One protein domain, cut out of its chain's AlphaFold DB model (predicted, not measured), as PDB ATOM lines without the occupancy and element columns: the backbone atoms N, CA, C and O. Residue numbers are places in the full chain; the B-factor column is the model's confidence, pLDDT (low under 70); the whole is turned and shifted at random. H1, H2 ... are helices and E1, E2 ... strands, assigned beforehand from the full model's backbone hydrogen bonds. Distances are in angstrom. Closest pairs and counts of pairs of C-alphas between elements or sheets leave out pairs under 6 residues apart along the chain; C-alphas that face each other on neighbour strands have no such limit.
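What this domain is: This is residues 571 to 634 of the 634 residues of the protein "Tail fiber protein" of Bifidobacterium sp. DSM 109960 (UniProt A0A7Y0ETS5). A small three-strand antiparallel sheet, E3, E5 and E4, forms one end of a long, loose model, and a small two-strand hairpin, E1 and E2, lies far off at the other end. Between these two ends runs the helix H1, touching the short helix H2, which grazes the sheet. The printed part has 64 residues with two named helices and five named strands, in the order E1, E2, H1, E3, H2, E4, E5; the sheet order is E3, E5, E4, and the class is mixed, helices and strands. The whole is loose, with a radius of gyration of the C-alphas of 15.4 A, and its C-alphas span 51 by 22 by 15 A, a rod.

How they stand to each other: Begin at the inner strand E5, residues 628 to 632. Its neighbour on one side is the edge strand E3, residues 603 to 606, antiparallel at 150 degrees, with N 604 and O 630 2.8 A apart, within hydrogen-bond range. The other edge strand, E4, residues 618 to 621, forms a hairpin with E5, antiparallel at 135 degrees, with N 621 and O 629 2.8 A apart, within range. H2, residues 611 to 614, is on this sheet but only grazes it, with residues 611 to 612; its closest C-alphas to E4 are those of Thr 612 and Trp 618, 6.4 A apart. E3, H2 and E4 make a split strand-helix-strand unit, two strands of one sheet with a helix between them along the chain and E5 between them in the sheet, and its crossover is right-handed. H1, residues 589 to 597, is not on the sheet, but touches H2, closest at the C-alphas of Ala 591 and Gln 614, 4.7 A. Farther out, E1, residues 575 to 577, and E2, residues 583 to 585, form an antiparallel hairpin at 154 degrees, with N 576 and O 584 2.9 A apart, within range; E1 and E2 are apart from E3, E4, E5 and H2. In H1 every O i to N i+4 pair is within range; H2 is too short for such a pair, and its one O i to N i+3 pair is within range.

Where its parts are: Find C-alpha 628 at (135.642, 141.453, 181.514); from there E5 runs 13.1 A to C-alpha 632. E3 measures 10.1 A, E4 9.6 A and H2 5.4 A. H1 runs 12.3 A from C-alpha 589 at (148.214, 121.142, 175.583). Look for E1, 7.0 A long, at C-alpha 575, (141.494, 111.248, 183.370); E2 is 6.7 A long.

The domain as a whole: The two C-alphas farthest apart are those of Asp 580 and Ile 624, 50.7 A. The printed part has no cut and ends at the chain's last residue, Ala 634. The link from E4 to E5 is short, the others are tight, and none is long. Mean pLDDT of the printed part is 78.8; look for values under 70 at residues 573 to 574 and 586 to 592.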
ATOM      1  N   ASP A 571     138.393 110.859 186.881       74.75
ATOM      2  CA  ASP A 571     137.672 112.038 187.378       74.75
ATOM      3  C   ASP A 571     136.671 112.589 186.346       74.75
ATOM      4  O   ASP A 571     135.929 113.525 186.645       74.75
ATOM      5  N   GLY A 572     136.650 112.013 185.138       73.12
ATOM      6  CA  GLY A 572     135.783 112.437 184.040       73.12
ATOM      7  C   GLY A 572     136.207 113.755 183.386       73.12
ATOM      8  O   GLY A 572     135.473 114.269 182.549       73.12
ATOM      9  N   LYS A 573     137.363 114.315 183.767       68.62
ATOM     10  CA  LYS A 573     137.889 115.583 183.246       68.62
ATOM     11  C   LYS A 573     139.336 115.449 182.794       68.62
ATOM     12  O   LYS A 573     139.619 115.567 181.610       68.62
ATOM     13  N   THR A 574     140.255 115.212 183.727       68.94
ATOM     14  CA  THR A 574     141.685 115.086 183.424       68.94
ATOM     15  C   THR A 574     142.067 113.655 183.069       68.94
ATOM     16  O   THR A 574     142.957 113.453 182.244       68.94
ATOM     17  N   ILE A 575     141.362 112.675 183.642       79.56
ATOM     18  CA  ILE A 575     141.494 111.248 183.370       79.56
ATOM     19  C   ILE A 575     140.110 110.689 183.023       79.56
ATOM     20  O   ILE A 575     139.217 110.613 183.875       79.56
ATOM     21  N   THR A 576     139.942 110.272 181.772       82.25
ATOM     22  CA  THR A 576     138.714 109.685 181.219       82.25
ATOM     23  C   THR A 576     138.948 108.239 180.788       82.25
ATOM     24  O   THR A 576     140.080 107.831 180.527       82.25
ATOM     25  N   ILE A 577     137.880 107.443 180.728       83.88
ATOM     26  CA  ILE A 577     137.910 106.078 180.189       83.88
ATOM     27  C   ILE A 577     136.937 106.028 179.016       83.88
ATOM     28  O   ILE A 577     135.766 106.360 179.191       83.88
ATOM     29  N   GLY A 578     137.438 105.651 177.841       76.19
ATOM     30  CA  GLY A 578     136.607 105.383 176.667       76.19
ATOM     31  C   GLY A 578     135.814 104.083 176.817       76.19
ATOM     32  O   GLY A 578     136.158 103.223 177.627       76.19
ATOM     33  N   GLU A 579     134.755 103.915 176.028       76.56
ATOM     34  CA  GLU A 579     133.921 102.698 176.032       76.56
ATOM     35  C   GLU A 579     134.704 101.422 175.662       76.56
ATOM     36  O   GLU A 579     134.313 100.315 176.027       76.56
ATOM     37  N   ASP A 580     135.853 101.583 175.005       75.00
ATOM     38  CA  ASP A 580     136.827 100.544 174.655       75.00
ATOM     39  C   ASP A 580     137.795 100.182 175.803       75.00
ATOM     40  O   ASP A 580     138.655  99.314 175.652       75.00
ATOM     41  N   GLY A 581     137.673 100.839 176.960       76.50
ATOM     42  CA  GLY A 581     138.559 100.661 178.109       76.50
ATOM     43  C   GLY A 581     139.871 101.447 178.020       76.50
ATOM     44  O   GLY A 581     140.728 101.294 178.896       76.50
ATOM     45  N   THR A 582     140.041 102.307 177.011       81.56
ATOM     46  CA  THR A 582     141.234 103.146 176.881       81.56
ATOM     47  C   THR A 582     141.230 104.239 177.948       81.56
ATOM     48  O   THR A 582     140.357 105.110 177.978       81.56
ATOM     49  N   ILE A 583     142.244 104.229 178.817       83.12
ATOM     50  CA  ILE A 583     142.481 105.312 179.777       83.12
ATOM     51  C   ILE A 583     143.150 106.468 179.035       83.12
ATOM     52  O   ILE A 583     144.277 106.349 178.553       83.12
ATOM     53  N   THR A 584     142.463 107.604 178.973       78.94
ATOM     54  CA  THR A 584     142.973 108.849 178.400       78.94
ATOM     55  C   THR A 584     143.296 109.830 179.511       78.94
ATOM     56  O   THR A 584     142.484 110.086 180.396       78.94
ATOM     57  N   ALA A 585     144.498 110.395 179.453       77.62
ATOM     58  CA  ALA A 585     144.879 111.535 180.266       77.62
ATOM     59  C   ALA A 585     144.937 112.765 179.359       77.62
ATOM     60  O   ALA A 585     145.727 112.796 178.412       77.62
ATOM     61  N   GLN A 586     144.109 113.776 179.623       63.47
ATOM     62  CA  GLN A 586     144.230 115.053 178.931       63.47
ATOM     63  C   GLN A 586     145.508 115.747 179.412       63.47
ATOM     64  O   GLN A 586     145.564 116.308 180.505       63.47
ATOM     65  N   SER A 587     146.561 115.712 178.592       55.28
ATOM     66  CA  SER A 587     147.691 116.620 178.788       55.28
ATOM     67  C   SER A 587     147.221 118.046 178.501       55.28
ATOM     68  O   SER A 587     146.474 118.274 177.550       55.28
ATOM     69  N   SER A 588     147.669 118.999 179.310       53.44
ATOM     70  CA  SER A 588     147.343 120.428 179.290       53.44
ATOM     71  C   SER A 588     147.791 121.180 178.018       53.44
ATOM     72  O   SER A 588     148.288 122.300 178.108       53.44
ATOM     73  N   ALA A 589     147.693 120.585 176.828       51.19
ATOM     74  CA  ALA A 589     148.214 121.142 175.583       51.19
ATOM     75  C   ALA A 589     147.434 122.387 175.118       51.19
ATOM     76  O   ALA A 589     148.045 123.325 174.609       51.19
ATOM     77  N   THR A 590     146.120 122.450 175.364       54.66
ATOM     78  CA  THR A 590     145.270 123.630 175.104       54.66
ATOM     79  C   THR A 590     145.534 124.773 176.087       54.66
ATOM     80  O   THR A 590     145.612 125.929 175.682       54.66
ATOM     81  N   ALA A 591     145.767 124.463 177.365       59.09
ATOM     82  CA  ALA A 591     146.172 125.456 178.363       59.09
ATOM     83  C   ALA A 591     147.589 125.998 178.082       59.09
ATOM     84  O   ALA A 591     147.844 127.196 178.181       59.09
ATOM     85  N   ALA A 592     148.519 125.133 177.663       63.03
ATOM     86  CA  ALA A 592     149.886 125.529 177.333       63.03
ATOM     87  C   ALA A 592     149.951 126.440 176.096       63.03
ATOM     88  O   ALA A 592     150.697 127.420 176.106       63.03
ATOM     89  N   SER A 593     149.162 126.163 175.052       70.06
ATOM     90  CA  SER A 593     149.094 127.022 173.863       70.06
ATOM     91  C   SER A 593     148.395 128.355 174.152       70.06
ATOM     92  O   SER A 593     148.870 129.396 173.695       70.06
ATOM     93  N   PHE A 594     147.344 128.359 174.979       78.94
ATOM     94  CA  PHE A 594     146.682 129.584 175.433       78.94
ATOM     95  C   PHE A 594     147.621 130.481 176.256       78.94
ATOM     96  O   PHE A 594     147.715 131.684 175.996       78.94
ATOM     97  N   LEU A 595     148.376 129.903 177.196       80.00
ATOM     98  CA  LEU A 595     149.377 130.627 177.983       80.00
ATOM     99  C   LEU A 595     150.584 131.069 177.145       80.00
ATOM    100  O   LEU A 595     151.181 132.102 177.444       80.00
ATOM    101  N   ALA A 596     150.952 130.336 176.093       79.44
ATOM    102  CA  ALA A 596     151.990 130.770 175.159       79.44
ATOM    103  C   ALA A 596     151.532 131.963 174.300       79.44
ATOM    104  O   ALA A 596     152.316 132.879 174.059       79.44
ATOM    105  N   ALA A 597     150.261 131.984 173.884       80.56
ATOM    106  CA  ALA A 597     149.668 133.086 173.126       80.56
ATOM    107  C   ALA A 597     149.462 134.362 173.966       80.56
ATOM    108  O   ALA A 597     149.400 135.460 173.412       80.56
ATOM    109  N   HIS A 598     149.410 134.239 175.296       86.62
ATOM    110  CA  HIS A 598     149.236 135.366 176.213       86.62
ATOM    111  C   HIS A 598     150.355 135.430 177.258       86.62
ATOM    112  O   HIS A 598     150.135 135.007 178.392       86.62
ATOM    113  N   PRO A 599     151.552 135.949 176.925       86.94
ATOM    114  CA  PRO A 599     152.646 136.130 177.881       86.94
ATOM    115  C   PRO A 599     152.256 136.938 179.134       86.94
ATOM    116  O   PRO A 599     151.242 137.633 179.165       86.94
ATOM    117  N   ILE A 600     153.074 136.866 180.191       89.19
ATOM    118  CA  ILE A 600     152.870 137.677 181.404       89.19
ATOM    119  C   ILE A 600     152.791 139.162 181.016       89.19
ATOM    120  O   ILE A 600     153.657 139.670 180.303       89.19
ATOM    121  N   GLY A 601     151.747 139.850 181.481       84.81
ATOM    122  CA  GLY A 601     151.425 141.229 181.116       84.81
ATOM    123  C   GLY A 601     150.377 141.383 180.007       84.81
ATOM    124  O   GLY A 601     149.864 142.490 179.845       84.81
ATOM    125  N   SER A 602     150.014 140.315 179.285       89.19
ATOM    126  CA  SER A 602     148.951 140.353 178.272       89.19
ATOM    127  C   SER A 602     147.581 140.676 178.870       89.19
ATOM    128  O   SER A 602     147.267 140.262 179.990       89.19
ATOM    129  N   LEU A 603     146.762 141.386 178.087       89.75
ATOM    130  CA  LEU A 603     145.354 141.649 178.379       89.75
ATOM    131  C   LEU A 603     144.471 140.700 177.565       89.75
ATOM    132  O   LEU A 603     144.641 140.586 176.354       89.75
ATOM    133  N   TYR A 604     143.527 140.049 178.234       87.75
ATOM    134  CA  TYR A 604     142.526 139.179 177.632       87.75
ATOM    135  C   TYR A 604     141.136 139.761 177.888       87.75
ATOM    136  O   TYR A 604     140.776 140.007 179.039       87.75
ATOM    137  N   TRP A 605     140.374 140.014 176.824       89.62
ATOM    138  CA  TRP A 605     139.003 140.517 176.913       89.62
ATOM    139  C   TRP A 605     138.018 139.415 176.537       89.62
ATOM    140  O   TRP A 605     138.169 138.776 175.496       89.62
ATOM    141  N   CYS A 606     137.009 139.212 177.376       82.25
ATOM    142  CA  CYS A 606     135.939 138.251 177.144       82.25
ATOM    143  C   CYS A 606     134.587 138.830 177.568       82.25
ATOM    144  O   CYS A 606     134.493 139.646 178.484       82.25
ATOM    145  N   VAL A 607     133.518 138.395 176.900       79.75
ATOM    146  CA  VAL A 607     132.142 138.761 177.271       79.75
ATOM    147  C   VAL A 607     131.664 137.903 178.451       79.75
ATOM    148  O   VAL A 607     130.982 138.406 179.337       79.75
ATOM    149  N   THR A 608     132.088 136.636 178.498       76.88
ATOM    150  CA  THR A 608     131.848 135.668 179.578       76.88
ATOM    151  C   THR A 608     133.059 134.732 179.727       76.88
ATOM    152  O   THR A 608     133.796 134.506 178.767       76.88
ATOM    153  N   GLY A 609     133.278 134.188 180.931       74.19
ATOM    154  CA  GLY A 609     134.341 133.210 181.220       74.19
ATOM    155  C   GLY A 609     135.570 133.779 181.940       74.19
ATOM    156  O   GLY A 609     135.847 134.977 181.875       74.19
ATOM    157  N   ASN A 610     136.307 132.909 182.643       81.00
ATOM    158  CA  ASN A 610     137.494 133.272 183.417       81.00
ATOM    159  C   ASN A 610     138.752 132.615 182.809       81.00
ATOM    160  O   ASN A 610     138.839 131.389 182.761       81.00
ATOM    161  N   PRO A 611     139.766 133.385 182.367       82.38
ATOM    162  CA  PRO A 611     140.975 132.817 181.770       82.38
ATOM    163  C   PRO A 611     141.794 131.940 182.731       82.38
ATOM    164  O   PRO A 611     142.640 131.184 182.256       82.38
ATOM    165  N   THR A 612     141.527 131.956 184.047       80.38
ATOM    166  CA  THR A 612     142.116 130.975 184.981       80.38
ATOM    167  C   THR A 612     141.746 129.533 184.643       80.38
ATOM    168  O   THR A 612     142.507 128.626 184.971       80.38
ATOM    169  N   ASP A 613     140.625 129.313 183.951       79.06
ATOM    170  CA  ASP A 613     140.184 127.985 183.509       79.06
ATOM    171  C   ASP A 613     141.127 127.390 182.446       79.06
ATOM    172  O   ASP A 613     141.188 126.177 182.266       79.06
ATOM    173  N   GLN A 614     141.912 128.246 181.781       76.50
ATOM    174  CA  GLN A 614     142.948 127.883 180.808       76.50
ATOM    175  C   GLN A 614     144.367 127.929 181.418       76.50
ATOM    176  O   GLN A 614     145.362 127.830 180.698       76.50
ATOM    177  N   GLY A 615     144.475 128.073 182.746       78.25
ATOM    178  CA  GLY A 615     145.727 128.152 183.502       78.25
ATOM    179  C   GLY A 615     146.276 129.575 183.693       78.25
ATOM    180  O   GLY A 615     145.709 130.558 183.221       78.25
ATOM    181  N   GLY A 616     147.412 129.696 184.391       78.56
ATOM    182  CA  GLY A 616     148.054 130.983 184.712       78.56
ATOM    183  C   GLY A 616     147.372 131.760 185.847       78.56
ATOM    184  O   GLY A 616     146.296 131.405 186.321       78.56
ATOM    185  N   THR A 617     148.020 132.829 186.313       87.62
ATOM    186  CA  THR A 617     147.455 133.751 187.311       87.62
ATOM    187  C   THR A 617     146.988 135.022 186.622       87.62
ATOM    188  O   THR A 617     147.782 135.693 185.963       87.62
ATOM    189  N   TRP A 618     145.722 135.385 186.813       90.31
ATOM    190  CA  TRP A 618     145.089 136.522 186.148       90.31
ATOM    191  C   TRP A 618     144.449 137.465 187.160       90.31
ATOM    192  O   TRP A 618     143.951 137.035 188.200       90.31
ATOM    193  N   LYS A 619     144.458 138.761 186.853       91.31
ATOM    194  CA  LYS A 619     143.785 139.796 187.636       91.31
ATOM    195  C   LYS A 619     142.822 140.559 186.747       91.31
ATOM    196  O   LYS A 619     143.240 141.139 185.748       91.31
ATOM    197  N   GLU A 620     141.559 140.590 187.138       90.88
ATOM    198  CA  GLU A 620     140.561 141.409 186.465       90.88
ATOM    199  C   GLU A 620     140.858 142.900 186.680       90.88
ATOM    200  O   GLU A 620     141.187 143.340 187.790       90.88
ATOM    201  N   ILE A 621     140.767 143.677 185.606       88.75
ATOM    202  CA  ILE A 621     140.933 145.126 185.613       88.75
ATOM    203  C   ILE A 621     139.580 145.762 185.276       88.75
ATOM    204  O   ILE A 621     138.952 145.361 184.295       88.75
ATOM    205  N   PRO A 622     139.143 146.782 186.037       85.00
ATOM    206  CA  PRO A 622     137.934 147.530 185.714       85.00
ATOM    207  C   PRO A 622     137.977 148.089 184.288       85.00
ATOM    208  O   PRO A 622     138.943 148.749 183.900       85.00
ATOM    209  N   THR A 623     136.910 147.853 183.528       79.75
ATOM    210  CA  THR A 623     136.766 148.288 182.136       79.75
ATOM    211  C   THR A 623     135.475 149.083 181.945       79.75
ATOM    212  O   THR A 623     134.474 148.845 182.617       79.75
ATOM    213  N   ILE A 624     135.510 150.054 181.030       76.06
ATOM    214  CA  ILE A 624     134.344 150.856 180.616       76.06
ATOM    215  C   ILE A 624     133.644 150.283 179.373       76.06
ATOM    216  O   ILE A 624     132.558 150.727 179.015       76.06
ATOM    217  N   ILE A 625     134.281 149.318 178.708       71.00
ATOM    218  CA  ILE A 625     133.738 148.562 177.576       71.00
ATOM    219  C   ILE A 625     133.104 147.287 178.142       71.00
ATOM    220  O   ILE A 625     133.739 146.626 178.962       71.00
ATOM    221  N   GLY A 626     131.868 146.964 177.741       73.75
ATOM    222  CA  GLY A 626     131.123 145.809 178.262       73.75
ATOM    223  C   GLY A 626     131.909 144.494 178.161       73.75
ATOM    224  O   GLY A 626     132.600 144.261 177.171       73.75
ATOM    225  N   GLY A 627     131.818 143.657 179.197       82.12
ATOM    226  CA  GLY A 627     132.612 142.432 179.361       82.12
ATOM    227  C   GLY A 627     133.671 142.551 180.464       82.12
ATOM    228  O   GLY A 627     133.673 143.504 181.241       82.12
ATOM    229  N   HIS A 628     134.577 141.575 180.520       86.31
ATOM    230  CA  HIS A 628     135.642 141.453 181.514       86.31
ATOM    231  C   HIS A 628     137.013 141.571 180.840       86.31
ATOM    232  O   HIS A 628     137.248 140.983 179.783       86.31
ATOM    233  N   VAL A 629     137.932 142.325 181.447       89.94
ATOM    234  CA  VAL A 629     139.326 142.433 180.988       89.94
ATOM    235  C   VAL A 629     140.246 141.873 182.062       89.94
ATOM    236  O   VAL A 629     140.215 142.314 183.208       89.94
ATOM    237  N   TRP A 630     141.112 140.943 181.680       91.25
ATOM    238  CA  TRP A 630     142.028 140.246 182.575       91.25
ATOM    239  C   TRP A 630     143.474 140.521 182.188       91.25
ATOM    240  O   TRP A 630     143.838 140.393 181.024       91.25
ATOM    241  N   GLN A 631     144.322 140.846 183.161       91.44
ATOM    242  CA  GLN A 631     145.768 140.943 182.980       91.44
ATOM    243  C   GLN A 631     146.467 139.707 183.533       91.44
ATOM    244  O   GLN A 631     146.233 139.322 184.682       91.44
ATOM    245  N   ARG A 632     147.374 139.121 182.749       91.06
ATOM    246  CA  ARG A 632     148.194 137.997 183.212       91.06
ATOM    247  C   ARG A 632     149.312 138.457 184.145       91.06
ATOM    248  O   ARG A 632     150.093 139.335 183.783       91.06
ATOM    249  N   LEU A 633     149.429 137.815 185.305       84.06
ATOM    250  CA  LEU A 633     150.447 138.078 186.327       84.06
ATOM    251  C   LEU A 633     151.541 136.998 186.399       84.06
ATOM    252  O   LEU A 633     152.681 137.339 186.705       84.06
ATOM    253  N   ALA A 634     151.208 135.729 186.129       72.75
ATOM    254  CA  ALA A 634     152.145 134.596 186.122       72.75
ATOM    255  C   ALA A 634     151.686 133.488 185.162       72.75
ATOM    256  O   ALA A 634     150.458 133.291 185.023       72.75
TER     257      ALA A 634